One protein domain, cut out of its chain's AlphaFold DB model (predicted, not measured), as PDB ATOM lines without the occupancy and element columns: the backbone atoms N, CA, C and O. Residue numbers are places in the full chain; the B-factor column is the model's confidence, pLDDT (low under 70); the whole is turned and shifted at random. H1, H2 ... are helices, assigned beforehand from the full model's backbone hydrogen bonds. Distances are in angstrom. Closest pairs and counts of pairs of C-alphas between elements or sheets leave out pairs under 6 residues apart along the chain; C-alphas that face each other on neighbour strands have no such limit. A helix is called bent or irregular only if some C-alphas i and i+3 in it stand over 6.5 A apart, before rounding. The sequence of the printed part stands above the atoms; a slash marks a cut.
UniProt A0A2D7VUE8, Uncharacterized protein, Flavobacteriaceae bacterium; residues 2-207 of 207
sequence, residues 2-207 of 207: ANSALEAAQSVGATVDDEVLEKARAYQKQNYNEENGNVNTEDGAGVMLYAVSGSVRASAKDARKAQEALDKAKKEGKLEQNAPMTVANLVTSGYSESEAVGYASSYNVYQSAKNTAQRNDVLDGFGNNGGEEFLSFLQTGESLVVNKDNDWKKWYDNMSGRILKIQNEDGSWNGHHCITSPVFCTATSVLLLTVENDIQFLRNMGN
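AT A GLANCE: This is residues 2 to 207 of the 207 residues of an uncharacterized protein of Flavobacteriaceae bacterium (UniProt A0A2D7VUE8). The long bent helix H3 runs through the middle of an elongated body: at one end its arm H3b packs with H4 and H5, and towards the other its arm H3a packs on H7, which forms an up-and-down bundle with H8 and H9. The hairpin of H1 and H2 covers one side of the middle, with H10 between H1 and H7. The printed part has 206 residues with ten named helices, H1 to H10 in order, and no named strand; its class is all helix. It is compact, with a radius of gyration of the C-alphas of 17.5 A and spans of 57 by 35 by 34 A.

HOW THE PARTS SIT: H3, residues 48 to 75, is the hub, touching five other helices. By its hydrogen bonds it was assigned as one helix, but it is bent: C-alphas 58 and 61 are 7.3 A apart, and its arms H3a, residues 48 to 58, and H3b, residues 61 to 75, stand at a steep tilt of 53 degrees. H3a touches H7, residues 131 to 147, the same way at a shallow tilt of 30 degrees; the closest C-alphas, of Arg 57 and Ser 143, are 5.0 A apart. H5, residues 97 to 117, touches H3b opposite ways at 68 degrees, only just steep, closest at C-alphas 63 and 107, 4.1 A. H4, residues 87 to 92, touches H5, closest at C-alphas 87 and 100, 5.0 A. H7 forms a hairpin with H8, residues 151 to 164, closest at C-alphas 144 and 152, 5.1 A. H9, residues 182 to 193, touches H7, closest at C-alphas 138 and 192, 5.1 A. H2, residues 18 to 29, touches H3a with residues 25 to 29 alone, closest at C-alphas 29 and 55, 4.6 A, and forms a hairpin with H1, residues 2 to 11. H10, residues 199 to 205, touches H1, about perpendicular at 86 degrees, closest at C-alphas 11 and 205, 5.2 A. H6, residues 120 to 123, only just touches H3a, with 3 pairs of C-alphas within 8 A. Every O i to N i+4 pair is within hydrogen-bond range in H1, H2, H3a, H3b, H4, H7, H8, H9 and H10; H5 has 16 of 17, and H6 is too short for such a pair.

IN THESE COORDINATES: H1 begins at C-alpha 2, (5.963, -37.340, 136.306), and H10 ends at C-alpha 205, (11.810, -24.979, 132.709). H5 spans 29.7 A, H7 24.5 A, H3b 21.1 A and H8 20.0 A.

THE WHOLE: The C-alphas of Lys 78 and Glu 169, the two farthest apart, are 57.4 A apart. The printed part has no cut. The links H2 to H3, H3 to H4 and H8 to H9 are long. The mean pLDDT of the printed part is 89.2; residues 2, 42 to 46 and 126 to 128 are under 70.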
ATOM      1  N   ALA A   2       5.600 -38.125 135.114       63.25
ATOM      2  CA  ALA A   2       5.963 -37.340 136.306       63.25
ATOM      3  C   ALA A   2       7.103 -36.322 136.078       63.25
ATOM      4  O   ALA A   2       7.171 -35.318 136.777       63.25
ATOM      5  N   ASN A   3       7.954 -36.536 135.070       75.00
ATOM      6  CA  ASN A   3       9.104 -35.671 134.795       75.00
ATOM      7  C   ASN A   3       8.725 -34.227 134.482       75.00
ATOM      8  O   ASN A   3       9.391 -33.328 134.973       75.00
ATOM      9  N   SER A   4       7.656 -33.977 133.720       77.00
ATOM     10  CA  SER A   4       7.257 -32.596 133.416       77.00
ATOM     11  C   SER A   4       6.821 -31.847 134.676       77.00
ATOM     12  O   SER A   4       7.185 -30.687 134.845       77.00
ATOM     13  N   ALA A   5       6.121 -32.523 135.592       84.19
ATOM     14  CA  ALA A   5       5.722 -31.960 136.879       84.19
ATOM     15  C   ALA A   5       6.923 -31.726 137.812       84.19
ATOM     16  O   ALA A   5       7.000 -30.682 138.454       84.19
ATOM     17  N   LEU A   6       7.880 -32.662 137.860       86.94
ATOM     18  CA  LEU A   6       9.119 -32.503 138.631       86.94
ATOM     19  C   LEU A   6       9.974 -31.348 138.091       86.94
ATOM     20  O   LEU A   6      10.468 -30.534 138.862       86.94
ATOM     21  N   GLU A   7      10.092 -31.216 136.772       85.12
ATOM     22  CA  GLU A   7      10.788 -30.088 136.147       85.12
ATOM     23  C   GLU A   7      10.082 -28.756 136.389       85.12
ATOM     24  O   GLU A   7      10.740 -27.747 136.638       85.12
ATOM     25  N   ALA A   8       8.748 -28.744 136.348       86.50
ATOM     26  CA  ALA A   8       7.962 -27.559 136.658       86.50
ATOM     27  C   ALA A   8       8.192 -27.136 138.114       86.50
ATOM     28  O   ALA A   8       8.484 -25.968 138.372       86.50
ATOM     29  N   ALA A   9       8.159 -28.087 139.052       88.56
ATOM     30  CA  ALA A   9       8.449 -27.850 140.462       88.56
ATOM     31  C   ALA A   9       9.877 -27.313 140.671       88.56
ATOM     32  O   ALA A   9      10.063 -26.304 141.354       88.56
ATOM     33  N   GLN A  10      10.878 -27.923 140.027       88.56
ATOM     34  CA  GLN A  10      12.265 -27.454 140.073       88.56
ATOM     35  C   GLN A  10      12.394 -26.020 139.533       88.56
ATOM     36  O   GLN A  10      13.083 -25.196 140.132       88.56
ATOM     37  N   SER A  11      11.686 -25.685 138.447       85.88
ATOM     38  CA  SER A  11      11.738 -24.351 137.826       85.88
ATOM     39  C   SER A  11      11.188 -23.225 138.709       85.88
ATOM     40  O   SER A  11      11.570 -22.068 138.537       85.88
ATOM     41  N   VAL A  12      10.331 -23.557 139.681       89.00
ATOM     42  CA  VAL A  12       9.793 -22.613 140.676       89.00
ATOM     43  C   VAL A  12      10.513 -22.702 142.028       89.00
ATOM     44  O   VAL A  12      10.062 -22.110 143.008       89.00
ATOM     45  N   GLY A  13      11.642 -23.414 142.087       89.12
ATOM     46  CA  GLY A  13      12.517 -23.483 143.258       89.12
ATOM     47  C   GLY A  13      12.170 -24.576 144.269       89.12
ATOM     48  O   GLY A  13      12.724 -24.570 145.368       89.12
ATOM     49  N   ALA A  14      11.283 -25.518 143.936       92.06
ATOM     50  CA  ALA A  14      11.070 -26.685 144.785       92.06
ATOM     51  C   ALA A  14      12.302 -27.603 144.753       92.06
ATOM     52  O   ALA A  14      12.925 -27.801 143.709       92.06
ATOM     53  N   THR A  15      12.638 -28.201 145.898       92.62
ATOM     54  CA  THR A  15      13.697 -29.211 145.969       92.62
ATOM     55  C   THR A  15      13.233 -30.488 145.277       92.62
ATOM     56  O   THR A  15      12.246 -31.100 145.683       92.62
ATOM     57  N   VAL A  16      13.963 -30.884 144.240       90.56
ATOM     58  CA  VAL A  16      13.750 -32.112 143.477       90.56
ATOM     59  C   VAL A  16      15.061 -32.885 143.472       90.56
ATOM     60  O   VAL A  16      16.130 -32.284 143.404       90.56
ATOM     61  N   ASP A  17      14.978 -34.207 143.585       91.75
ATOM     62  CA  ASP A  17      16.141 -35.083 143.486       91.75
ATOM     63  C   ASP A  17      16.596 -35.175 142.019       91.75
ATOM     64  O   ASP A  17      15.889 -35.728 141.168       91.75
ATOM     65  N   ASP A  18      17.765 -34.602 141.730       88.44
ATOM     66  CA  ASP A  18      18.333 -34.558 140.382       88.44
ATOM     67  C   ASP A  18      18.644 -35.960 139.839       88.44
ATOM     68  O   ASP A  18      18.457 -36.212 138.650       88.44
ATOM     69  N   GLU A  19      19.053 -36.905 140.690       90.12
ATOM     70  CA  GLU A  19      19.372 -38.268 140.261       90.12
ATOM     71  C   GLU A  19      18.105 -39.011 139.821       90.12
ATOM     72  O   GLU A  19      18.101 -39.719 138.808       90.12
ATOM     73  N   VAL A  20      17.005 -38.826 140.554       89.25
ATOM     74  CA  VAL A  20      15.697 -39.394 140.195       89.25
ATOM     75  C   VAL A  20      15.191 -38.797 138.885       89.25
ATOM     76  O   VAL A  20      14.708 -39.536 138.021       89.25
ATOM     77  N   LEU A  21      15.320 -37.479 138.716       88.44
ATOM     78  CA  LEU A  21      14.895 -36.802 137.497       88.44
ATOM     79  C   LEU A  21      15.708 -37.266 136.280       88.44
ATOM     80  O   LEU A  21      15.124 -37.585 135.242       88.44
ATOM     81  N   GLU A  22      17.030 -37.381 136.414       88.50
ATOM     82  CA  GLU A  22      17.903 -37.878 135.347       88.50
ATOM     83  C   GLU A  22      17.614 -39.336 134.985       88.50
ATOM     84  O   GLU A  22      17.490 -39.666 133.804       88.50
ATOM     85  N   LYS A  23      17.408 -40.212 135.976       88.88
ATOM     86  CA  LYS A  23      16.994 -41.605 135.733       88.88
ATOM     87  C   LYS A  23      15.695 -41.673 134.945       88.88
ATOM     88  O   LYS A  23      15.581 -42.437 133.985       88.88
ATOM     89  N   ALA A  24      14.721 -40.856 135.325       87.38
ATOM     90  CA  ALA A  24      13.439 -40.844 134.654       87.38
ATOM     91  C   ALA A  24      13.538 -40.260 133.233       87.38
ATOM     92  O   ALA A  24      12.837 -40.735 132.337       87.38
ATOM     93  N   ARG A  25      14.400 -39.261 132.992       88.75
ATOM     94  CA  ARG A  25      14.691 -38.755 131.639       88.75
ATOM     95  C   ARG A  25      15.378 -39.816 130.790       88.75
ATOM     96  O   ARG A  25      14.959 -40.034 129.658       88.75
ATOM     97  N   ALA A  26      16.401 -40.485 131.319       87.69
ATOM     98  CA  ALA A  26      17.125 -41.547 130.622       87.69
ATOM     99  C   ALA A  26      16.176 -42.671 130.184       87.69
ATOM    100  O   ALA A  26      16.171 -43.051 129.014       87.69
ATOM    101  N   TYR A  27      15.297 -43.105 131.089       86.81
ATOM    102  CA  TYR A  27      14.262 -44.087 130.787       86.81
ATOM    103  C   TYR A  27      13.327 -43.632 129.654       86.81
ATOM    104  O   TYR A  27      13.026 -44.401 128.754       86.81
ATOM    105  N   GLN A  28      12.882 -42.375 129.637       85.69
ATOM    106  CA  GLN A  28      12.022 -41.891 128.550       85.69
ATOM    107  C   GLN A  28      12.776 -41.711 127.225       85.69
ATOM    108  O   GLN A  28      12.202 -41.936 126.160       85.69
ATOM    109  N   LYS A  29      14.052 -41.313 127.270       87.62
ATOM    110  CA  LYS A  29      14.900 -41.164 126.079       87.62
ATOM    111  C   LYS A  29      15.140 -42.514 125.393       87.62
ATOM    112  O   LYS A  29      15.077 -42.571 124.173       87.62
ATOM    113  N   GLN A  30      15.315 -43.597 126.153       86.12
ATOM    114  CA  GLN A  30      15.580 -44.931 125.594       86.12
ATOM    115  C   GLN A  30      14.380 -45.552 124.851       86.12
ATOM    116  O   GLN A  30      14.546 -46.532 124.128       86.12
ATOM    117  N   ASN A  31      13.172 -45.002 125.022       84.25
ATOM    118  CA  ASN A  31      11.971 -45.509 124.353       84.25
ATOM    119  C   ASN A  31      11.953 -45.209 122.849       84.25
ATOM    120  O   ASN A  31      11.081 -45.709 122.141       84.25
ATOM    121  N   TYR A  32      12.901 -44.415 122.355       84.94
ATOM    122  CA  TYR A  32      13.028 -44.064 120.953       84.94
ATOM    123  C   TYR A  32      14.470 -44.266 120.491       84.94
ATOM    124  O   TYR A  32      15.392 -43.707 121.076       84.94
ATOM    125  N   ASN A  33      14.659 -45.047 119.429       85.75
ATOM    126  CA  ASN A  33      15.950 -45.225 118.778       85.75
ATOM    127  C   ASN A  33      16.051 -44.274 117.579       85.75
ATOM    128  O   ASN A  33      15.305 -44.391 116.606       85.75
ATOM    129  N   GLU A  34      16.984 -43.331 117.639       83.25
ATOM    130  CA  GLU A  34      17.172 -42.313 116.613       83.25
ATOM    131  C   GLU A  34      17.755 -42.841 115.296       83.25
ATOM    132  O   GLU A  34      17.517 -42.221 114.259       83.25
ATOM    133  N   GLU A  35      18.482 -43.964 115.317       83.00
ATOM    134  CA  GLU A  35      19.172 -44.523 114.146       83.00
ATOM    135  C   GLU A  35      18.204 -45.196 113.171       83.00
ATOM    136  O   GLU A  35      18.374 -45.109 111.955       83.00
ATOM    137  N   ASN A  36      17.186 -45.878 113.699       83.06
ATOM    138  CA  ASN A  36      16.230 -46.650 112.901       83.06
ATOM    139  C   ASN A  36      14.765 -46.228 113.103       83.06
ATOM    140  O   ASN A  36      13.884 -46.765 112.432       83.06
ATOM    141  N   GLY A  37      14.495 -45.276 114.002       78.19
ATOM    142  CA  GLY A  37      13.147 -44.805 114.319       78.19
ATOM    143  C   GLY A  37      12.298 -45.819 115.088       78.19
ATOM    144  O   GLY A  37      11.080 -45.653 115.154       78.19
ATOM    145  N   ASN A  38      12.904 -46.880 115.632       83.31
ATOM    146  CA  ASN A  38      12.196 -47.887 116.412       83.31
ATOM    147  C   ASN A  38      11.722 -47.298 117.744       83.31
ATOM    148  O   ASN A  38      12.450 -46.556 118.407       83.31
ATOM    149  N   VAL A  39      10.510 -47.667 118.147       80.31
ATOM    150  CA  VAL A  39       9.857 -47.143 119.347       80.31
ATOM    151  C   VAL A  39       9.543 -48.306 120.276       80.31
ATOM    152  O   VAL A  39       8.833 -49.231 119.885       80.31
ATOM    153  N   ASN A  40      10.040 -48.257 121.511       79.00
ATOM    154  CA  ASN A  40       9.621 -49.195 122.544       79.00
ATOM    155  C   ASN A  40       8.280 -48.739 123.134       79.00
ATOM    156  O   ASN A  40       8.205 -47.728 123.835       79.00
ATOM    157  N   THR A  41       7.221 -49.491 122.839       73.31
ATOM    158  CA  THR A  41       5.854 -49.202 123.291       73.31
ATOM    159  C   THR A  41       5.374 -50.114 124.419       73.31
ATOM    160  O   THR A  41       4.221 -49.968 124.827       73.31
ATOM    161  N   GLU A  42       6.205 -51.042 124.918       65.50
ATOM    162  CA  GLU A  42       5.811 -52.019 125.953       65.50
ATOM    163  C   GLU A  42       5.252 -51.319 127.199       65.50
ATOM    164  O   GLU A  42       4.152 -51.630 127.653       65.50
ATOM    165  N   ASP A  43       5.941 -50.275 127.658       58.28
ATOM    166  CA  ASP A  43       5.534 -49.477 128.818       58.28
ATOM    167  C   ASP A  43       4.644 -48.269 128.456       58.28
ATOM    168  O   ASP A  43       4.194 -47.514 129.320       58.28
ATOM    169  N   GLY A  44       4.376 -48.070 127.162       57.03
ATOM    170  CA  GLY A  44       3.551 -46.988 126.624       57.03
ATOM    171  C   GLY A  44       2.102 -47.387 126.360       57.03
ATOM    172  O   GLY A  44       1.464 -46.773 125.512       57.03
ATOM    173  N   ALA A  45       1.611 -48.451 127.008       57.34
ATOM    174  CA  ALA A  45       0.306 -49.068 126.737       57.34
ATOM    175  C   ALA A  45       0.096 -49.445 125.250       57.34
ATOM    176  O   ALA A  45      -1.029 -49.454 124.756       57.34
ATOM    177  N   GLY A  46       1.183 -49.739 124.522       58.72
ATOM    178  CA  GLY A  46       1.148 -50.021 123.083       58.72
ATOM    179  C   GLY A  46       1.000 -48.785 122.185       58.72
ATOM    180  O   GLY A  46       0.881 -48.934 120.971       58.72
ATOM    181  N   VAL A  47       1.026 -47.570 122.744       70.50
ATOM    182  CA  VAL A  47       0.778 -46.328 122.000       70.50
ATOM    183  C   VAL A  47       2.093 -45.704 121.550       70.50
ATOM    184  O   VAL A  47       2.840 -45.131 122.347       70.50
ATOM    185  N   MET A  48       2.363 -45.764 120.244       81.38
ATOM    186  CA  MET A  48       3.554 -45.155 119.642       81.38
ATOM    187  C   MET A  48       3.655 -43.660 119.966       81.38
ATOM    188  O   MET A  48       4.708 -43.190 120.389       81.38
ATOM    189  N   LEU A  49       2.546 -42.928 119.837       81.56
ATOM    190  CA  LEU A  49       2.481 -41.495 120.125       81.56
ATOM    191  C   LEU A  49       2.940 -41.160 121.555       81.56
ATOM    192  O   LEU A  49       3.655 -40.180 121.766       81.56
ATOM    193  N   TYR A  50       2.583 -41.992 122.532       81.50
ATOM    194  CA  TYR A  50       2.918 -41.772 123.935       81.50
ATOM    195  C   TYR A  50       4.410 -41.994 124.223       81.50
ATOM    196  O   TYR A  50       5.051 -41.183 124.892       81.50
ATOM    197  N   ALA A  51       4.993 -43.061 123.671       84.25
ATOM    198  CA  ALA A  51       6.424 -43.322 123.797       84.25
ATOM    199  C   ALA A  51       7.257 -42.218 123.122       84.25
ATOM    200  O   ALA A  51       8.170 -41.670 123.740       84.25
ATOM    201  N   VAL A  52       6.885 -41.830 121.897       87.94
ATOM    202  CA  VAL A  52       7.601 -40.803 121.129       87.94
ATOM    203  C   VAL A  52       7.500 -39.437 121.812       87.94
ATOM    204  O   VAL A  52       8.528 -38.807 122.045       87.94
ATOM    205  N   SER A  53       6.298 -38.981 122.184       88.62
ATOM    206  CA  SER A  53       6.115 -37.686 122.870       88.62
ATOM    207  C   SER A  53       6.856 -37.627 124.211       88.62
ATOM    208  O   SER A  53       7.467 -36.606 124.540       88.62
ATOM    209  N   GLY A  54       6.910 -38.747 124.940       88.81
ATOM    210  CA  GLY A  54       7.736 -38.896 126.135       88.81
ATOM    211  C   GLY A  54       9.228 -38.680 125.864       88.81
ATOM    212  O   GLY A  54       9.877 -37.940 126.608       88.81
ATOM    213  N   SER A  55       9.768 -39.268 124.792       90.94
ATOM    214  CA  SER A  55      11.166 -39.073 124.385       90.94
ATOM    215  C   SER A  55      11.448 -37.636 123.938       90.94
ATOM    216  O   SER A  55      12.487 -37.084 124.309       90.94
ATOM    217  N   VAL A  56      10.517 -36.986 123.223       93.56
ATOM    218  CA  VAL A  56      10.623 -35.553 122.873       93.56
ATOM    219  C   VAL A  56      10.727 -34.713 124.148       93.56
ATOM    220  O   VAL A  56      11.631 -33.884 124.280       93.56
ATOM    221  N   ARG A  57       9.860 -34.964 125.135       92.50
ATOM    222  CA  ARG A  57       9.836 -34.193 126.382       92.50
ATOM    223  C   ARG A  57      11.078 -34.370 127.236       92.50
ATOM    224  O   ARG A  57      11.565 -33.384 127.791       92.50
ATOM    225  N   ALA A  58      11.582 -35.595 127.330       91.56
ATOM    226  CA  ALA A  58      12.756 -35.930 128.128       91.56
ATOM    227  C   ALA A  58      14.071 -35.402 127.539       91.56
ATOM    228  O   ALA A  58      15.036 -35.208 128.274       91.56
ATOM    229  N   SER A  59      14.116 -35.177 126.225       94.12
ATOM    230  CA  SER A  59      15.307 -34.696 125.517       94.12
ATOM    231  C   SER A  59      15.308 -33.183 125.266       94.12
ATOM    232  O   SER A  59      16.373 -32.607 125.055       94.12
ATOM    233  N   ALA A  60      14.151 -32.513 125.342       94.94
ATOM    234  CA  ALA A  60      13.991 -31.106 124.971       94.94
ATOM    235  C   ALA A  60      14.948 -30.136 125.685       94.94
ATOM    236  O   ALA A  60      15.550 -29.280 125.032       94.94
ATOM    237  N   LYS A  61      15.105 -30.254 127.011       93.94
ATOM    238  CA  LYS A  61      15.971 -29.361 127.802       93.94
ATOM    239  C   LYS A  61      17.446 -29.524 127.428       93.94
ATOM    240  O   LYS A  61      18.131 -28.542 127.151       93.94
ATOM    241  N   ASP A  62      17.914 -30.764 127.370       95.31
ATOM    242  CA  ASP A  62      19.302 -31.104 127.042       95.31
ATOM    243  C   ASP A  62      19.651 -30.736 125.596       95.31
ATOM    244  O   ASP A  62      20.695 -30.140 125.334       95.31
ATOM    245  N   ALA A  63      18.739 -31.008 124.660       96.69
ATOM    246  CA  ALA A  63      18.884 -30.621 123.262       96.69
ATOM    247  C   ALA A  63      19.014 -29.099 123.100       96.69
ATOM    248  O   ALA A  63      19.809 -28.625 122.287       96.69
ATOM    249  N   ARG A  64      18.279 -28.318 123.904       95.94
ATOM    250  CA  ARG A  64      18.384 -26.856 123.904       95.94
ATOM    251  C   ARG A  64      19.731 -26.382 124.429       95.94
ATOM    252  O   ARG A  64      20.337 -25.522 123.799       95.94
ATOM    253  N   LYS A  65      20.212 -26.940 125.545       95.69
ATOM    254  CA  LYS A  65      21.545 -26.616 126.084       95.69
ATOM    255  C   LYS A  65      22.636 -26.870 125.044       95.69
ATOM    256  O   LYS A  65      23.473 -26.001 124.813       95.69
ATOM    257  N   ALA A  66      22.571 -28.020 124.369       96.75
ATOM    258  CA  ALA A  66      23.484 -28.374 123.287       96.75
ATOM    259  C   ALA A  66      23.463 -27.323 122.163       96.75
ATOM    260  O   ALA A  66      24.513 -26.829 121.746       96.75
ATOM    261  N   GLN A  67      22.263 -26.950 121.702       96.69
ATOM    262  CA  GLN A  67      22.077 -25.981 120.625       96.69
ATOM    263  C   GLN A  67      22.574 -24.582 121.011       96.69
ATOM    264  O   GLN A  67      23.338 -23.978 120.264       96.69
ATOM    265  N   GLU A  68      22.212 -24.085 122.198       96.62
ATOM    266  CA  GLU A  68      22.633 -22.764 122.676       96.62
ATOM    267  C   GLU A  68      24.161 -22.677 122.849       96.62
ATOM    268  O   GLU A  68      24.762 -21.653 122.508       96.62
ATOM    269  N   ALA A  69      24.809 -23.745 123.326       97.06
ATOM    270  CA  ALA A  69      26.266 -23.808 123.433       97.06
ATOM    271  C   ALA A  69      26.949 -23.801 122.058       97.06
ATOM    272  O   ALA A  69      27.900 -23.042 121.848       97.06
ATOM    273  N   LEU A  70      26.435 -24.597 121.114       97.62
ATOM    274  CA  LEU A  70      26.937 -24.652 119.744       97.62
ATOM    275  C   LEU A  70      26.800 -23.288 119.049       97.62
ATOM    276  O   LEU A  70      27.757 -22.791 118.455       97.62
ATOM    277  N   ASP A  71      25.637 -22.645 119.165       97.12
ATOM    278  CA  ASP A  71      25.365 -21.335 118.564       97.12
ATOM    279  C   ASP A  71      26.236 -20.234 119.175       97.12
ATOM    280  O   ASP A  71      26.754 -19.366 118.464       97.12
ATOM    281  N   LYS A  72      26.465 -20.292 120.490       97.69
ATOM    282  CA  LYS A  72      27.405 -19.399 121.168       97.69
ATOM    283  C   LYS A  72      28.827 -19.588 120.636       97.69
ATOM    284  O   LYS A  72      29.468 -18.598 120.289       97.69
ATOM    285  N   ALA A  73      29.305 -20.825 120.510       97.56
ATOM    286  CA  ALA A  73      30.638 -21.116 119.987       97.56
ATOM    287  C   ALA A  73      30.815 -20.646 118.530       97.56
ATOM    288  O   ALA A  73      31.854 -20.078 118.190       97.56
ATOM    289  N   LYS A  74      29.781 -20.792 117.691       97.94
ATOM    290  CA  LYS A  74      29.743 -20.238 116.325       97.94
ATOM    291  C   LYS A  74      29.824 -18.715 116.320       97.94
ATOM    292  O   LYS A  74      30.589 -18.135 115.553       97.94
ATOM    293  N   LYS A  75      29.057 -18.048 117.185       97.44
ATOM    294  CA  LYS A  75      29.061 -16.582 117.309       97.44
ATOM    295  C   LYS A  75      30.402 -16.042 117.807       97.44
ATOM    296  O   LYS A  75      30.824 -14.970 117.388       97.44
ATOM    297  N   GLU A  76      31.070 -16.785 118.684       97.12
ATOM    298  CA  GLU A  76      32.406 -16.471 119.202       97.12
ATOM    299  C   GLU A  76      33.537 -16.821 118.216       97.12
ATOM    300  O   GLU A  76      34.698 -16.542 118.504       97.12
ATOM    301  N   GLY A  77      33.225 -17.428 117.064       96.94
ATOM    302  CA  GLY A  77      34.211 -17.818 116.053       96.94
ATOM    303  C   GLY A  77      35.041 -19.054 116.415       96.94
ATOM    304  O   GLY A  77      36.040 -19.325 115.755       96.94
ATOM    305  N   LYS A  78      34.644 -19.816 117.444       97.12
ATOM    306  CA  LYS A  78      35.287 -21.089 117.822       97.12
ATOM    307  C   LYS A  78      34.938 -22.227 116.864       97.12
ATOM    308  O   LYS A  78      35.674 -23.205 116.784       97.12
ATOM    309  N   LEU A  79      33.805 -22.108 116.176       97.56
ATOM    310  CA  LEU A  79      33.292 -23.075 115.212       97.56
ATOM    311  C   LEU A  79      32.831 -22.365 113.938       97.56
ATOM    312  O   LEU A  79      32.406 -21.209 113.975       97.56
ATOM    313  N   GLU A  80      32.865 -23.084 112.817       96.69
ATOM    314  CA  GLU A  80      32.277 -22.620 111.559       96.69
ATOM    315  C   GLU A  80      30.754 -22.453 111.687       96.69
ATOM    316  O   GLU A  80      30.089 -23.190 112.416       96.69
ATOM    317  N   GLN A  81      30.162 -21.510 110.947       95.12
ATOM    318  CA  GLN A  81      28.721 -21.216 111.049       95.12
ATOM    319  C   GLN A  81      27.831 -22.429 110.718       95.12
ATOM    320  O   GLN A  81      26.768 -22.617 111.312       95.12
ATOM    321  N   ASN A  82      28.286 -23.288 109.809       95.69
ATOM    322  CA  ASN A  82      27.630 -24.532 109.405       95.69
ATOM    323  C   ASN A  82      28.052 -25.751 110.248       95.69
ATOM    324  O   ASN A  82      27.648 -26.864 109.913       95.69
ATOM    325  N   ALA A  83      28.841 -25.575 111.316       96.56
ATOM    326  CA  ALA A  83      29.301 -26.688 112.139       96.56
ATOM    327  C   ALA A  83      28.101 -27.510 112.666       96.56
ATOM    328  O   ALA A  83      27.181 -26.929 113.264       96.56
ATOM    329  N   PRO A  84      28.078 -28.836 112.436       96.94
ATOM    330  CA  PRO A  84      26.970 -29.690 112.855       96.94
ATOM    331  C   PRO A  84      26.994 -29.966 114.364       96.94
ATOM    332  O   PRO A  84      28.014 -29.769 115.027       96.94
ATOM    333  N   MET A  85      25.885 -30.471 114.910       96.69
ATOM    334  CA  MET A  85      25.843 -30.980 116.283       96.69
ATOM    335  C   MET A  85      26.659 -32.275 116.381       96.69
ATOM    336  O   MET A  85      26.223 -33.323 115.910       96.69
ATOM    337  N   THR A  86      27.853 -32.212 116.966       97.12
ATOM    338  CA  THR A  86      28.717 -33.382 117.195       97.12
ATOM    339  C   THR A  86      29.356 -33.298 118.572       97.12
ATOM    340  O   THR A  86      29.519 -32.207 119.120       97.12
ATOM    341  N   VAL A  87      29.776 -34.447 119.111       97.25
ATOM    342  CA  VAL A  87      30.511 -34.512 120.385       97.25
ATOM    343  C   VAL A  87      31.743 -33.607 120.341       97.25
ATOM    344  O   VAL A  87      31.930 -32.785 121.232       97.25
ATOM    345  N   ALA A  88      32.532 -33.676 119.264       97.75
ATOM    346  CA  ALA A  88      33.720 -32.842 119.091       97.75
ATOM    347  C   ALA A  88      33.392 -31.338 119.142       97.75
ATOM    348  O   ALA A  88      34.042 -30.591 119.870       97.75
ATOM    349  N   ASN A  89      32.343 -30.902 118.439       98.06
ATOM    350  CA  ASN A  89      31.942 -29.495 118.427       98.06
ATOM    351  C   ASN A  89      31.392 -29.033 119.785       98.06
ATOM    352  O   ASN A  89      31.620 -27.890 120.182       98.06
ATOM    353  N   LEU A  90      30.713 -29.905 120.534       98.06
ATOM    354  CA  LEU A  90      30.263 -29.603 121.896       98.06
ATOM    355  C   LEU A  90      31.428 -29.518 122.891       98.06
ATOM    356  O   LEU A  90      31.424 -28.632 123.744       98.06
ATOM    357  N   VAL A  91      32.464 -30.349 122.733       98.06
ATOM    358  CA  VAL A  91      33.718 -30.210 123.491       98.06
ATOM    359  C   VAL A  91      34.389 -28.871 123.172       98.06
ATOM    360  O   VAL A  91      34.737 -28.121 124.083       98.06
ATOM    361  N   THR A  92      34.480 -28.487 121.893       97.56
ATOM    362  CA  THR A  92      34.965 -27.151 121.489       97.56
ATOM    363  C   THR A  92      34.100 -26.014 122.051       97.56
ATOM    364  O   THR A  92      34.601 -24.920 122.319       97.56
ATOM    365  N   SER A  93      32.811 -26.272 122.281       97.00
ATOM    366  CA  SER A  93      31.870 -25.318 122.881       97.00
ATOM    367  C   SER A  93      32.011 -25.190 124.405       97.00
ATOM    368  O   SER A  93      31.420 -24.281 124.988       97.00
ATOM    369  N   GLY A  94      32.837 -26.029 125.043       96.25
ATOM    370  CA  GLY A  94      33.208 -25.922 126.456       96.25
ATOM    371  C   GLY A  94      32.655 -27.018 127.368       96.25
ATOM    372  O   GLY A  94      32.810 -26.897 128.581       96.25
ATOM    373  N   TYR A  95      32.028 -28.062 126.822       97.56
ATOM    374  CA  TYR A  95      31.590 -29.220 127.607       97.56
ATOM    375  C   TYR A  95      32.706 -30.248 127.798       97.56
ATOM    376  O   TYR A  95      33.602 -30.379 126.960       97.56
ATOM    377  N   SER A  96      32.628 -31.026 128.881       97.81
ATOM    378  CA  SER A  96      33.426 -32.250 128.992       97.81
ATOM    379  C   SER A  96      32.986 -33.278 127.946       97.81
ATOM    380  O   SER A  96      31.861 -33.238 127.448       97.81
ATOM    381  N   GLU A  97      33.853 -34.238 127.629       95.44
ATOM    382  CA  GLU A  97      33.529 -35.305 126.672       95.44
ATOM    383  C   GLU A  97      32.284 -36.100 127.097       95.44
ATOM    384  O   GLU A  97      31.398 -36.349 126.282       95.44
ATOM    385  N   SER A  98      32.157 -36.407 128.392       93.50
ATOM    386  CA  SER A  98      30.995 -37.116 128.934       93.50
ATOM    387  C   SER A  98      29.690 -36.327 128.766       93.50
ATOM    388  O   SER A  98      28.672 -36.896 128.372       93.50
ATOM    389  N   GLU A  99      29.698 -35.023 129.053       95.06
ATOM    390  CA  GLU A  99      28.528 -34.158 128.849       95.06
ATOM    391  C   GLU A  99      28.201 -34.008 127.361       95.06
ATOM    392  O   GLU A  99      27.041 -34.095 126.966       95.06
ATOM    393  N   ALA A 100      29.225 -33.831 126.522       96.25
ATOM    394  CA  ALA A 100      29.076 -33.681 125.081       96.25
ATOM    395  C   ALA A 100      28.426 -34.914 124.436       96.25
ATOM    396  O   ALA A 100      27.566 -34.756 123.570       96.25
ATOM    397  N   VAL A 101      28.776 -36.128 124.878       94.81
ATOM    398  CA  VAL A 101      28.115 -37.369 124.438       94.81
ATOM    399  C   VAL A 101      26.626 -37.350 124.797       94.81
ATOM    400  O   VAL A 101      25.780 -37.552 123.922       94.81
ATOM    401  N   GLY A 102      26.290 -37.054 126.056       93.50
ATOM    402  CA  GLY A 102      24.900 -37.033 126.523       93.50
ATOM    403  C   GLY A 102      24.043 -35.968 125.833       93.50
ATOM    404  O   GLY A 102      22.907 -36.238 125.427       93.50
ATOM    405  N   TYR A 103      24.590 -34.766 125.647       96.38
ATOM    406  CA  TYR A 103      23.906 -33.655 124.989       96.38
ATOM    407  C   TYR A 103      23.745 -33.866 123.482       96.38
ATOM    408  O   TYR A 103      22.669 -33.588 122.953       96.38
ATOM    409  N   ALA A 104      24.751 -34.417 122.793       95.50
ATOM    410  CA  ALA A 104      24.627 -34.769 121.378       95.50
ATOM    411  C   ALA A 104      23.567 -35.858 121.158       95.50
ATOM    412  O   ALA A 104      22.717 -35.714 120.279       95.50
ATOM    413  N   SER A 105      23.567 -36.910 121.985       93.62
ATOM    414  CA  SER A 105      22.541 -37.960 121.933       93.62
ATOM    415  C   SER A 105      21.146 -37.383 122.190       93.62
ATOM    416  O   SER A 105      20.235 -37.599 121.395       93.62
ATOM    417  N   SER A 106      20.990 -36.555 123.228       95.00
ATOM    418  CA  SER A 106      19.700 -35.922 123.536       95.00
ATOM    419  C   SER A 106      19.220 -35.018 122.396       95.00
ATOM    420  O   SER A 106      18.039 -35.037 122.065       95.00
ATOM    421  N   TYR A 107      20.118 -34.276 121.742       96.69
ATOM    422  CA  TYR A 107      19.775 -33.504 120.548       96.69
ATOM    423  C   TYR A 107      19.278 -34.393 119.400       96.69
ATOM    424  O   TYR A 107      18.242 -34.096 118.806       96.69
ATOM    425  N   ASN A 108      19.969 -35.496 119.103       93.94
ATOM    426  CA  ASN A 108      19.587 -36.397 118.014       93.94
ATOM    427  C   ASN A 108      18.241 -37.085 118.284       93.94
ATOM    428  O   ASN A 108      17.372 -37.098 117.406       93.94
ATOM    429  N   VAL A 109      18.041 -37.582 119.509       93.44
ATOM    430  CA  VAL A 109      16.761 -38.149 119.958       93.44
ATOM    431  C   VAL A 109      15.657 -37.109 119.827       93.44
ATOM    432  O   VAL A 109      14.627 -37.406 119.230       93.44
ATOM    433  N   TYR A 110      15.874 -35.879 120.300       96.00
ATOM    434  CA  TYR A 110      14.892 -34.802 120.191       96.00
ATOM    435  C   TYR A 110      14.497 -34.525 118.738       96.00
ATOM    436  O   TYR A 110      13.311 -34.550 118.412       96.00
ATOM    437  N   GLN A 111      15.478 -34.296 117.854       95.44
ATOM    438  CA  GLN A 111      15.230 -33.965 116.446       95.44
ATOM    439  C   GLN A 111      14.500 -35.094 115.710       95.44
ATOM    440  O   GLN A 111      13.586 -34.838 114.927       95.44
ATOM    441  N   SER A 112      14.881 -36.345 115.963       93.56
ATOM    442  CA  SER A 112      14.260 -37.498 115.314       93.56
ATOM    443  C   SER A 112      12.860 -37.774 115.884       93.56
ATOM    444  O   SER A 112      11.885 -37.844 115.130       93.56
ATOM    445  N   ALA A 113      12.717 -37.816 117.212       91.88
ATOM    446  CA  ALA A 113      11.443 -38.079 117.873       91.88
ATOM    447  C   ALA A 113      10.409 -36.977 117.606       91.88
ATOM    448  O   ALA A 113       9.247 -37.300 117.365       91.88
ATOM    449  N   LYS A 114      10.794 -35.688 117.566       93.69
ATOM    450  CA  LYS A 114       9.833 -34.601 117.281       93.69
ATOM    451  C   LYS A 114       9.256 -34.714 115.871       93.69
ATOM    452  O   LYS A 114       8.106 -34.350 115.649       93.69
ATOM    453  N   ASN A 115      10.040 -35.206 114.912       92.75
ATOM    454  CA  ASN A 115       9.576 -35.399 113.542       92.75
ATOM    455  C   ASN A 115       8.601 -36.575 113.484       92.75
ATOM    456  O   ASN A 115       7.549 -36.470 112.858       92.75
ATOM    457  N   THR A 116       8.912 -37.659 114.202       91.38
ATOM    458  CA  THR A 116       8.026 -38.820 114.334       91.38
ATOM    459  C   THR A 116       6.715 -38.466 115.043       91.38
ATOM    460  O   THR A 116       5.651 -38.819 114.546       91.38
ATOM    461  N   ALA A 117       6.757 -37.695 116.135       89.44
ATOM    462  CA  ALA A 117       5.573 -37.260 116.887       89.44
ATOM    463  C   ALA A 117       4.584 -36.445 116.038       89.44
ATOM    464  O   ALA A 117       3.399 -36.390 116.345       89.44
ATOM    465  N   GLN A 118       5.078 -35.807 114.976       89.38
ATOM    466  CA  GLN A 118       4.305 -34.938 114.092       89.38
ATOM    467  C   GLN A 118       3.787 -35.635 112.830       89.38
ATOM    468  O   GLN A 118       3.121 -34.990 112.016       89.38
ATOM    469  N   ARG A 119       4.087 -36.922 112.620       89.12
ATOM    470  CA  ARG A 119       3.562 -37.644 111.458       89.12
ATOM    471  C   ARG A 119       2.083 -37.957 111.650       89.12
ATOM    472  O   ARG A 119       1.658 -38.299 112.749       89.12
ATOM    473  N   ASN A 120       1.313 -37.903 110.566       85.19
ATOM    474  CA  ASN A 120      -0.130 -38.157 110.620       85.19
ATOM    475  C   ASN A 120      -0.459 -39.539 111.199       85.19
ATOM    476  O   ASN A 120      -1.331 -39.630 112.048       85.19
ATOM    477  N   ASP A 121       0.284 -40.581 110.819       83.38
ATOM    478  CA  ASP A 121       0.080 -41.946 111.319       83.38
ATOM    479  C   ASP A 121       0.323 -42.081 112.831       83.38
ATOM    480  O   ASP A 121      -0.273 -42.934 113.479       83.38
ATOM    481  N   VAL A 122       1.169 -41.221 113.402       83.38
ATOM    482  CA  VAL A 122       1.429 -41.172 114.847       83.38
ATOM    483  C   VAL A 122       0.379 -40.314 115.550       83.38
ATOM    484  O   VAL A 122      -0.132 -40.703 116.595       83.38
ATOM    485  N   LEU A 123       0.013 -39.172 114.962       82.56
ATOM    486  CA  LEU A 123      -1.024 -38.274 115.482       82.56
ATOM    487  C   LEU A 123      -2.423 -38.884 115.460       82.56
ATOM    488  O   LEU A 123      -3.262 -38.512 116.279       82.56
ATOM    489  N   ASP A 124      -2.680 -39.785 114.519       77.62
ATOM    490  CA  ASP A 124      -3.935 -40.517 114.449       77.62
ATOM    491  C   ASP A 124      -4.062 -41.526 115.597       77.62
ATOM    492  O   ASP A 124      -5.187 -41.882 115.935       77.62
ATOM    493  N   GLY A 125      -2.961 -41.921 116.251       71.88
ATOM    494  CA  GLY A 125      -2.983 -42.792 117.428       71.88
ATOM    495  C   GLY A 125      -3.725 -44.100 117.146       71.88
ATOM    496  O   GLY A 125      -3.414 -44.807 116.186       71.88
ATOM    497  N   PHE A 126      -4.742 -44.410 117.957       58.72
ATOM    498  CA  PHE A 126      -5.653 -45.542 117.718       58.72
ATOM    499  C   PHE A 126      -6.805 -45.247 116.736       58.72
ATOM    500  O   PHE A 126      -7.696 -46.079 116.547       58.72
ATOM    501  N   GLY A 127      -6.828 -44.068 116.119       61.16
ATOM    502  CA  GLY A 127      -7.881 -43.609 115.211       61.16
ATOM    503  C   GLY A 127      -9.107 -43.020 115.912       61.16
ATOM    504  O   GLY A 127     -10.030 -42.571 115.236       61.16
ATOM    505  N   ASN A 128      -9.119 -42.986 117.249       60.88
ATOM    506  CA  ASN A 128     -10.156 -42.370 118.074       60.88
ATOM    507  C   ASN A 128      -9.484 -41.428 119.086       60.88
ATOM    508  O   ASN A 128      -8.384 -41.691 119.547       60.88
ATOM    509  N   ASN A 129     -10.102 -40.290 119.411       72.06
ATOM    510  CA  ASN A 129      -9.486 -39.301 120.302       72.06
ATOM    511  C   ASN A 129      -9.532 -39.804 121.759       72.06
ATOM    512  O   ASN A 129     -10.517 -39.532 122.450       72.06
ATOM    513  N   GLY A 130      -8.551 -40.582 122.216       78.94
ATOM    514  CA  GLY A 130      -8.369 -40.981 123.617       78.94
ATOM    515  C   GLY A 130      -7.667 -39.904 124.447       78.94
ATOM    516  O   GLY A 130      -7.092 -38.950 123.923       78.94
ATOM    517  N   GLY A 131      -7.759 -40.009 125.775       81.19
ATOM    518  CA  GLY A 131      -7.138 -39.056 126.706       81.19
ATOM    519  C   GLY A 131      -5.606 -39.032 126.619       81.19
ATOM    520  O   GLY A 131      -4.982 -37.986 126.799       81.19
ATOM    521  N   GLU A 132      -4.994 -40.172 126.307       83.12
ATOM    522  CA  GLU A 132      -3.560 -40.328 126.081       83.12
ATOM    523  C   GLU A 132      -3.072 -39.575 124.838       83.12
ATOM    524  O   GLU A 132      -1.967 -39.026 124.871       83.12
ATOM    525  N   GLU A 133      -3.888 -39.469 123.783       86.69
ATOM    526  CA  GLU A 133      -3.586 -38.638 122.619       86.69
ATOM    527  C   GLU A 133      -3.514 -37.163 123.019       86.69
ATOM    528  O   GLU A 133      -2.502 -36.517 122.752       86.69
ATOM    529  N   PHE A 134      -4.524 -36.639 123.732       89.44
ATOM    530  CA  PHE A 134      -4.519 -35.238 124.185       89.44
ATOM    531  C   PHE A 134      -3.273 -34.920 125.015       89.44
ATOM    532  O   PHE A 134      -2.628 -33.889 124.806       89.44
ATOM    533  N   LEU A 135      -2.902 -35.817 125.934       88.81
ATOM    534  CA  LEU A 135      -1.718 -35.628 126.766       88.81
ATOM    535  C   LEU A 135      -0.430 -35.663 125.944       88.81
ATOM    536  O   LEU A 135       0.463 -34.846 126.163       88.81
ATOM    537  N   SER A 136      -0.334 -36.586 124.992       89.12
ATOM    538  CA  SER A 136       0.826 -36.686 124.107       89.12
ATOM    539  C   SER A 136       0.954 -35.450 123.214       89.12
ATOM    540  O   SER A 136       2.068 -34.981 122.950       89.12
ATOM    541  N   PHE A 137      -0.177 -34.873 122.788       91.19
ATOM    542  CA  PHE A 137      -0.177 -33.638 122.019       91.19
ATOM    543  C   PHE A 137       0.336 -32.460 122.850       91.19
ATOM    544  O   PHE A 137       1.194 -31.701 122.390       91.19
ATOM    545  N   LEU A 138      -0.153 -32.337 124.088       91.94
ATOM    546  CA  LEU A 138       0.312 -31.326 125.033       91.94
ATOM    547  C   LEU A 138       1.817 -31.469 125.284       91.94
ATOM    548  O   LEU A 138       2.558 -30.506 125.106       91.94
ATOM    549  N   GLN A 139       2.287 -32.677 125.605       91.06
ATOM    550  CA  GLN A 139       3.705 -32.939 125.869       91.06
ATOM    551  C   GLN A 139       4.589 -32.577 124.678       91.06
ATOM    552  O   GLN A 139       5.630 -31.947 124.860       91.06
ATOM    553  N   THR A 140       4.178 -32.932 123.459       92.56
ATOM    554  CA  THR A 140       4.913 -32.565 122.242       92.56
ATOM    555  C   THR A 140       4.983 -31.043 122.094       92.56
ATOM    556  O   THR A 140       6.073 -30.498 121.929       92.56
ATOM    557  N   GLY A 141       3.853 -30.344 122.246       93.31
ATOM    558  CA  GLY A 141       3.785 -28.884 122.154       93.31
ATOM    559  C   GLY A 141       4.653 -28.170 123.191       93.31
ATOM    560  O   GLY A 141       5.482 -27.332 122.830       93.31
ATOM    561  N   GLU A 142       4.535 -28.549 124.464       93.44
ATOM    562  CA  GLU A 142       5.362 -28.011 125.548       93.44
ATOM    563  C   GLU A 142       6.852 -28.225 125.276       93.44
ATOM    564  O   GLU A 142       7.659 -27.327 125.496       93.44
ATOM    565  N   SER A 143       7.229 -29.392 124.753       93.62
ATOM    566  CA  SER A 143       8.627 -29.728 124.471       93.62
ATOM    567  C   SER A 143       9.240 -28.859 123.378       93.62
ATOM    568  O   SER A 143      10.403 -28.467 123.487       93.62
ATOM    569  N   LEU A 144       8.471 -28.538 122.333       95.19
ATOM    570  CA  LEU A 144       8.894 -27.599 121.291       95.19
ATOM    571  C   LEU A 144       9.150 -26.210 121.899       95.19
ATOM    572  O   LEU A 144      10.181 -25.589 121.638       95.19
ATOM    573  N   VAL A 145       8.275 -25.755 122.800       95.00
ATOM    574  CA  VAL A 145       8.428 -24.466 123.491       95.00
ATOM    575  C   VAL A 145       9.616 -24.459 124.462       95.00
ATOM    576  O   VAL A 145      10.419 -23.520 124.429       95.00
ATOM    577  N   VAL A 146       9.763 -25.502 125.291       93.94
ATOM    578  CA  VAL A 146      10.888 -25.699 126.228       93.94
ATOM    579  C   VAL A 146      12.221 -25.635 125.483       93.94
ATOM    580  O   VAL A 146      13.157 -24.978 125.951       93.94
ATOM    581  N   ASN A 147      12.289 -26.264 124.303       94.75
ATOM    582  CA  ASN A 147      13.485 -26.295 123.466       94.75
ATOM    583  C   ASN A 147      13.776 -24.967 122.736       94.75
ATOM    584  O   ASN A 147      14.892 -24.769 122.269       94.75
ATOM    585  N   LYS A 148      12.814 -24.030 122.690       94.75
ATOM    586  CA  LYS A 148      12.806 -22.852 121.796       94.75
ATOM    587  C   LYS A 148      12.773 -23.217 120.303       94.75
ATOM    588  O   LYS A 148      13.255 -22.453 119.467       94.75
ATOM    589  N   ASP A 149      12.160 -24.343 119.966       94.31
ATOM    590  CA  ASP A 149      12.011 -24.804 118.591       94.31
ATOM    591  C   ASP A 149      10.868 -24.067 117.886       94.31
ATOM    592  O   ASP A 149       9.727 -24.105 118.340       94.31
ATOM    593  N   ASN A 150      11.148 -23.410 116.758       92.06
ATOM    594  CA  ASN A 150      10.152 -22.639 116.008       92.06
ATOM    595  C   ASN A 150       9.039 -23.496 115.381       92.06
ATOM    596  O   ASN A 150       7.988 -22.941 115.044       92.06
ATOM    597  N   ASP A 151       9.227 -24.816 115.283       92.62
ATOM    598  CA  ASP A 151       8.185 -25.748 114.842       92.62
ATOM    599  C   ASP A 151       6.949 -25.714 115.763       92.62
ATOM    600  O   ASP A 151       5.854 -26.072 115.324       92.62
ATOM    601  N   TRP A 152       7.075 -25.199 117.000       93.62
ATOM    602  CA  TRP A 152       5.961 -25.067 117.949       93.62
ATOM    603  C   TRP A 152       4.757 -24.311 117.367       93.62
ATOM    604  O   TRP A 152       3.622 -24.662 117.671       93.62
ATOM    605  N   LYS A 153       4.977 -23.307 116.504       93.81
ATOM    606  CA  LYS A 153       3.881 -22.521 115.904       93.81
ATOM    607  C   LYS A 153       3.063 -23.353 114.929       93.81
ATOM    608  O   LYS A 153       1.842 -23.383 114.997       93.81
ATOM    609  N   LYS A 154       3.756 -24.080 114.049       92.31
ATOM    610  CA  LYS A 154       3.121 -24.992 113.094       92.31
ATOM    611  C   LYS A 154       2.378 -26.103 113.832       92.31
ATOM    612  O   LYS A 154       1.267 -26.463 113.448       92.31
ATOM    613  N   TRP A 155       2.991 -26.637 114.886       92.00
ATOM    614  CA  TRP A 155       2.348 -27.593 115.777       92.00
ATOM    615  C   TRP A 155       1.059 -27.026 116.381       92.00
ATOM    616  O   TRP A 155       0.010 -27.658 116.280       92.00
ATOM    617  N   TYR A 156       1.131 -25.818 116.944       93.19
ATOM    618  CA  TYR A 156       0.005 -25.127 117.557       93.19
ATOM    619  C   TYR A 156      -1.151 -24.903 116.578       93.19
ATOM    620  O   TYR A 156      -2.284 -25.263 116.897       93.19
ATOM    621  N   ASP A 157      -0.877 -24.395 115.373       91.69
ATOM    622  CA  ASP A 157      -1.905 -24.155 114.353       91.69
ATOM    623  C   ASP A 157      -2.620 -25.460 113.961       91.69
ATOM    624  O   ASP A 157      -3.854 -25.537 113.930       91.69
ATOM    625  N   ASN A 158      -1.844 -26.521 113.711       90.25
ATOM    626  CA  ASN A 158      -2.378 -27.827 113.327       90.25
ATOM    627  C   ASN A 158      -3.213 -28.454 114.449       90.25
ATOM    628  O   ASN A 158      -4.315 -28.958 114.204       90.25
ATOM    629  N   MET A 159      -2.692 -28.444 115.678       90.75
ATOM    630  CA  MET A 159      -3.351 -29.071 116.818       90.75
ATOM    631  C   MET A 159      -4.574 -28.289 117.272       90.75
ATOM    632  O   MET A 159      -5.603 -28.907 117.532       90.75
ATOM    633  N   SER A 160      -4.530 -26.958 117.266       91.56
ATOM    634  CA  SER A 160      -5.703 -26.132 117.567       91.56
ATOM    635  C   SER A 160      -6.838 -26.416 116.587       91.56
ATOM    636  O   SER A 160      -7.973 -26.656 116.999       91.56
ATOM    637  N   GLY A 161      -6.527 -26.509 115.289       90.94
ATOM    638  CA  GLY A 161      -7.502 -26.895 114.272       90.94
ATOM    639  C   GLY A 161      -8.083 -28.301 114.474       90.94
ATOM    640  O   GLY A 161      -9.269 -28.509 114.217       90.94
ATOM    641  N   ARG A 162      -7.280 -29.272 114.933       89.88
ATOM    642  CA  ARG A 162      -7.747 -30.638 115.238       89.88
ATOM    643  C   ARG A 162      -8.626 -30.670 116.490       89.88
ATOM    644  O   ARG A 162      -9.705 -31.250 116.440       89.88
ATOM    645  N   ILE A 163      -8.187 -30.045 117.579       91.88
ATOM    646  CA  ILE A 163      -8.876 -30.091 118.873       91.88
ATOM    647  C   ILE A 163     -10.199 -29.328 118.838       91.88
ATOM    648  O   ILE A 163     -11.203 -29.843 119.325       91.88
ATOM    649  N   LEU A 164     -10.253 -28.154 118.201       93.81
ATOM    650  CA  LEU A 164     -11.500 -27.390 118.087       93.81
ATOM    651  C   LEU A 164     -12.576 -28.127 117.271       93.81
ATOM    652  O   LEU A 164     -13.758 -27.991 117.560       93.81
ATOM    653  N   LYS A 165     -12.188 -28.950 116.288       92.31
ATOM    654  CA  LYS A 165     -13.136 -29.747 115.484       92.31
ATOM    655  C   LYS A 165     -13.860 -30.837 116.272       92.31
ATOM    656  O   LYS A 165     -14.887 -31.319 115.807       92.31
ATOM    657  N   ILE A 166     -13.301 -31.256 117.403       91.12
ATOM    658  CA  ILE A 166     -13.816 -32.360 118.221       91.12
ATOM    659  C   ILE A 166     -14.328 -31.876 119.584       91.12
ATOM    660  O   ILE A 166     -14.527 -32.688 120.483       91.12
ATOM    661  N   GLN A 167     -14.489 -30.559 119.750       95.00
ATOM    662  CA  GLN A 167     -15.098 -29.967 120.935       95.00
ATOM    663  C   GLN A 167     -16.595 -30.291 120.965       95.00
ATOM    664  O   GLN A 167     -17.282 -30.188 119.948       95.00
ATOM    665  N   ASN A 168     -17.102 -30.663 122.135       94.50
ATOM    666  CA  ASN A 168     -18.530 -30.860 122.353       94.50
ATOM    667  C   ASN A 168     -19.285 -29.520 122.338       94.50
ATOM    668  O   ASN A 168     -18.704 -28.458 122.563       94.50
ATOM    669  N   GLU A 169     -20.607 -29.562 122.155       96.31
ATOM    670  CA  GLU A 169     -21.457 -28.357 122.145       96.31
ATOM    671  C   GLU A 169     -21.397 -27.552 123.456       96.31
ATOM    672  O   GLU A 169     -21.549 -26.333 123.441       96.31
ATOM    673  N   ASP A 170     -21.150 -28.217 124.586       96.00
ATOM    674  CA  ASP A 170     -21.002 -27.586 125.904       96.00
ATOM    675  C   ASP A 170     -19.590 -27.024 126.162       96.00
ATOM    676  O   ASP A 170     -19.309 -26.499 127.241       96.00
ATOM    677  N   GLY A 171     -18.700 -27.128 125.174       95.56
ATOM    678  CA  GLY A 171     -17.323 -26.661 125.238       95.56
ATOM    679  C   GLY A 171     -16.328 -27.657 125.843       95.56
ATOM    680  O   GLY A 171     -15.149 -27.316 125.939       95.56
ATOM    681  N   SER A 172     -16.762 -28.856 126.245       95.69
ATOM    682  CA  SER A 172     -15.897 -29.901 126.811       95.69
ATOM    683  C   SER A 172     -15.250 -30.805 125.747       95.69
ATOM    684  O   SER A 172     -15.529 -30.697 124.552       95.69
ATOM    685  N   TRP A 173     -14.380 -31.716 126.195       94.50
ATOM    686  CA  TRP A 173     -13.818 -32.810 125.397       94.50
ATOM    687  C   TRP A 173     -13.907 -34.139 126.142       94.50
ATOM    688  O   TRP A 173     -13.804 -34.184 127.370       94.50
ATOM    689  N   ASN A 174     -14.007 -35.236 125.390       90.75
ATOM    690  CA  ASN A 174     -14.010 -36.599 125.915       90.75
ATOM    691  C   ASN A 174     -12.957 -37.468 125.234       90.75
ATOM    692  O   ASN A 174     -12.735 -37.374 124.027       90.75
ATOM    693  N   GLY A 175     -12.367 -38.361 126.027       86.75
ATOM    694  CA  GLY A 175     -11.540 -39.449 125.533       86.75
ATOM    695  C   GLY A 175     -12.404 -40.654 125.162       86.75
ATOM    696  O   GLY A 175     -13.360 -40.971 125.870       86.75
ATOM    697  N   HIS A 176     -12.059 -41.339 124.076       82.50
ATOM    698  CA  HIS A 176     -12.807 -42.498 123.575       82.50
ATOM    699  C   HIS A 176     -12.246 -43.845 124.061       82.50
ATOM    700  O   HIS A 176     -12.963 -44.845 124.050       82.50
ATOM    701  N   HIS A 177     -10.995 -43.884 124.525       77.00
ATOM    702  CA  HIS A 177     -10.353 -45.054 125.131       77.00
ATOM    703  C   HIS A 177      -9.236 -44.637 126.097       77.00
ATOM    704  O   HIS A 177      -8.924 -43.453 126.198       77.00
ATOM    705  N   CYS A 178      -8.726 -45.635 126.835       77.06
ATOM    706  CA  CYS A 178      -7.740 -45.616 127.928       77.06
ATOM    707  C   CYS A 178      -8.002 -44.574 129.026       77.06
ATOM    708  O   CYS A 178      -8.306 -44.948 130.159       77.06
ATOM    709  N   ILE A 179      -7.932 -43.282 128.705       78.06
ATOM    710  CA  ILE A 179      -8.333 -42.179 129.579       78.06
ATOM    711  C   ILE A 179      -9.575 -41.502 128.984       78.06
ATOM    712  O   ILE A 179      -9.491 -40.753 128.020       78.06
ATOM    713  N   THR A 180     -10.744 -41.727 129.581       86.12
ATOM    714  CA  THR A 180     -12.036 -41.248 129.041       86.12
ATOM    715  C   THR A 180     -12.668 -40.110 129.846       86.12
ATOM    716  O   THR A 180     -13.728 -39.598 129.487       86.12
ATOM    717  N   SER A 181     -12.026 -39.687 130.941       90.12
ATOM    718  CA  SER A 181     -12.555 -38.657 131.844       90.12
ATOM    719  C   SER A 181     -12.749 -37.314 131.117       90.12
ATOM    720  O   SER A 181     -11.757 -36.750 130.640       90.12
ATOM    721  N   PRO A 182     -13.978 -36.753 131.088       91.00
ATOM    722  CA  PRO A 182     -14.235 -35.452 130.473       91.00
ATOM    723  C   PRO A 182     -13.427 -34.330 131.128       91.00
ATOM    724  O   PRO A 182     -12.933 -33.436 130.448       91.00
ATOM    725  N   VAL A 183     -13.240 -34.391 132.453       94.19
ATOM    726  CA  VAL A 183     -12.467 -33.387 133.203       94.19
ATOM    727  C   VAL A 183     -11.014 -33.378 132.740       94.19
ATOM    728  O   VAL A 183     -10.463 -32.319 132.455       94.19
ATOM    729  N   PHE A 184     -10.404 -34.561 132.628       92.38
ATOM    730  CA  PHE A 184      -9.017 -34.691 132.190       92.38
ATOM    731  C   PHE A 184      -8.834 -34.213 130.747       92.38
ATOM    732  O   PHE A 184      -7.939 -33.415 130.468       92.38
ATOM    733  N   CYS A 185      -9.692 -34.681 129.837       93.12
ATOM    734  CA  CYS A 185      -9.578 -34.356 128.417       93.12
ATOM    735  C   CYS A 185      -9.830 -32.866 128.179       93.12
ATOM    736  O   CYS A 185      -9.058 -32.222 127.480       93.12
ATOM    737  N   THR A 186     -10.838 -32.288 128.841       95.56
ATOM    738  CA  THR A 186     -11.118 -30.849 128.762       95.56
ATOM    739  C   THR A 186      -9.947 -30.020 129.280       95.56
ATOM    740  O   THR A 186      -9.503 -29.107 128.591       95.56
ATOM    741  N   ALA A 187      -9.401 -30.347 130.456       95.12
ATOM    742  CA  ALA A 187      -8.262 -29.616 131.008       95.12
ATOM    743  C   ALA A 187      -7.037 -29.689 130.082       95.12
ATOM    744  O   ALA A 187      -6.400 -28.672 129.819       95.12
ATOM    745  N   THR A 188      -6.741 -30.871 129.542       93.25
ATOM    746  CA  THR A 188      -5.604 -31.074 128.634       93.25
ATOM    747  C   THR A 188      -5.792 -30.327 127.312       93.25
ATOM    748  O   THR A 188      -4.856 -29.689 126.837       93.25
ATOM    749  N   SER A 189      -7.004 -30.337 126.746       94.31
ATOM    750  CA  SER A 189      -7.346 -29.555 125.552       94.31
ATOM    751  C   SER A 189      -7.189 -28.056 125.788       94.31
ATOM    752  O   SER A 189      -6.626 -27.370 124.939       94.31
ATOM    753  N   VAL A 190      -7.634 -27.544 126.942       95.88
ATOM    754  CA  VAL A 190      -7.449 -26.132 127.302       95.88
ATOM    755  C   VAL A 190      -5.963 -25.795 127.378       95.88
ATOM    756  O   VAL A 190      -5.541 -24.875 126.690       95.88
ATOM    757  N   LEU A 191      -5.163 -26.573 128.120       94.38
ATOM    758  CA  LEU A 191      -3.714 -26.355 128.229       94.38
ATOM    759  C   LEU A 191      -3.024 -26.350 126.859       94.38
ATOM    760  O   LEU A 191      -2.184 -25.496 126.588       94.38
ATOM    761  N   LEU A 192      -3.406 -27.268 125.969       92.69
ATOM    762  CA  LEU A 192      -2.858 -27.327 124.617       92.69
ATOM    763  C   LEU A 192      -3.241 -26.088 123.789       92.69
ATOM    764  O   LEU A 192      -2.383 -25.513 123.120       92.69
ATOM    765  N   LEU A 193      -4.505 -25.660 123.848       94.25
ATOM    766  CA  LEU A 193      -5.004 -24.473 123.140       94.25
ATOM    767  C   LEU A 193      -4.436 -23.165 123.702       94.25
ATOM    768  O   LEU A 193      -4.402 -22.161 122.991       94.25
ATOM    769  N   THR A 194      -3.968 -23.167 124.951       93.38
ATOM    770  CA  THR A 194      -3.401 -21.991 125.620       93.38
ATOM    771  C   THR A 194      -1.893 -22.068 125.827       93.38
ATOM    772  O   THR A 194      -1.352 -21.210 126.519       93.38
ATOM    773  N   VAL A 195      -1.193 -23.033 125.220       90.12
ATOM    774  CA  VAL A 195       0.256 -23.233 125.419       90.12
ATOM    775  C   VAL A 195       1.081 -21.973 125.111       90.12
ATOM    776  O   VAL A 195       2.138 -21.752 125.702       90.12
ATOM    777  N   GLU A 196       0.586 -21.103 124.225       89.06
ATOM    778  CA  GLU A 196       1.214 -19.817 123.920       89.06
ATOM    779  C   GLU A 196       1.280 -18.861 125.126       89.06
ATOM    780  O   GLU A 196       2.262 -18.128 125.282       89.06
ATOM    781  N   ASN A 197       0.286 -18.915 126.017       91.31
ATOM    782  CA  ASN A 197       0.235 -18.098 127.230       91.31
ATOM    783  C   ASN A 197       1.302 -18.535 128.244       91.31
ATOM    784  O   ASN A 197       1.797 -17.713 129.016       91.31
ATOM    785  N   ASP A 198       1.722 -19.799 128.179       89.69
ATOM    786  CA  ASP A 198       2.682 -20.403 129.103       89.69
ATOM    787  C   ASP A 198       4.120 -20.400 128.567       89.69
ATOM    788  O   ASP A 198       5.033 -20.903 129.222       89.69
ATOM    789  N   ILE A 199       4.380 -19.778 127.407       91.44
ATOM    790  CA  ILE A 199       5.703 -19.795 126.760       91.44
ATOM    791  C   ILE A 199       6.826 -19.356 127.698       91.44
ATOM    792  O   ILE A 199       7.900 -19.956 127.693       91.44
ATOM    793  N   GLN A 200       6.615 -18.298 128.483       89.81
ATOM    794  CA  GLN A 200       7.656 -17.805 129.390       89.81
ATOM    795  C   GLN A 200       7.947 -18.812 130.503       89.81
ATOM    796  O   GLN A 200       9.109 -19.080 130.801       89.81
ATOM    797  N   PHE A 201       6.900 -19.411 131.067       90.06
ATOM    798  CA  PHE A 201       7.026 -20.440 132.089       90.06
ATOM    799  C   PHE A 201       7.744 -21.684 131.541       90.06
ATOM    800  O   PHE A 201       8.763 -22.107 132.084       90.06
ATOM    801  N   LEU A 202       7.298 -22.196 130.395       90.50
ATOM    802  CA  LEU A 202       7.884 -23.366 129.737       90.50
ATOM    803  C   LEU A 202       9.345 -23.133 129.328       90.50
ATOM    804  O   LEU A 202      10.201 -24.002 129.496       90.50
ATOM    805  N   ARG A 203       9.687 -21.932 128.851       89.94
ATOM    806  CA  ARG A 203      11.083 -21.577 128.550       89.94
ATOM    807  C   ARG A 203      11.962 -21.545 129.793       89.94
ATOM    808  O   ARG A 203      13.135 -21.901 129.680       89.94
ATOM    809  N   ASN A 204      11.419 -21.155 130.946       87.25
ATOM    810  CA  ASN A 204      12.151 -21.180 132.209       87.25
ATOM    811  C   ASN A 204      12.445 -22.606 132.676       87.25
ATOM    812  O   ASN A 204      13.531 -22.853 133.191       87.25
ATOM    813  N   MET A 205      11.549 -23.561 132.424       85.06
ATOM    814  CA  MET A 205      11.810 -24.979 132.709       85.06
ATOM    815  C   MET A 205      13.000 -25.530 131.905       85.06
ATOM    816  O   MET A 205      13.734 -26.402 132.379       85.06
ATOM    817  N   GLY A 206      13.214 -24.996 130.698       77.69
ATOM    818  CA  GLY A 206      14.347 -25.338 129.838       77.69
ATOM    819  C   GLY A 206      15.680 -24.680 130.214       77.69
ATOM    820  O   GLY A 206      16.681 -25.008 129.578       77.69
ATOM    821  N   ASN A 207      15.707 -23.764 131.190       70.00
ATOM    822  CA  ASN A 207      16.933 -23.096 131.653       70.00
ATOM    823  C   ASN A 207      17.743 -23.970 132.622       70.00
ATOM    824  O   ASN A 207      17.145 -24.784 133.368       70.00
TER     825      ASN A 207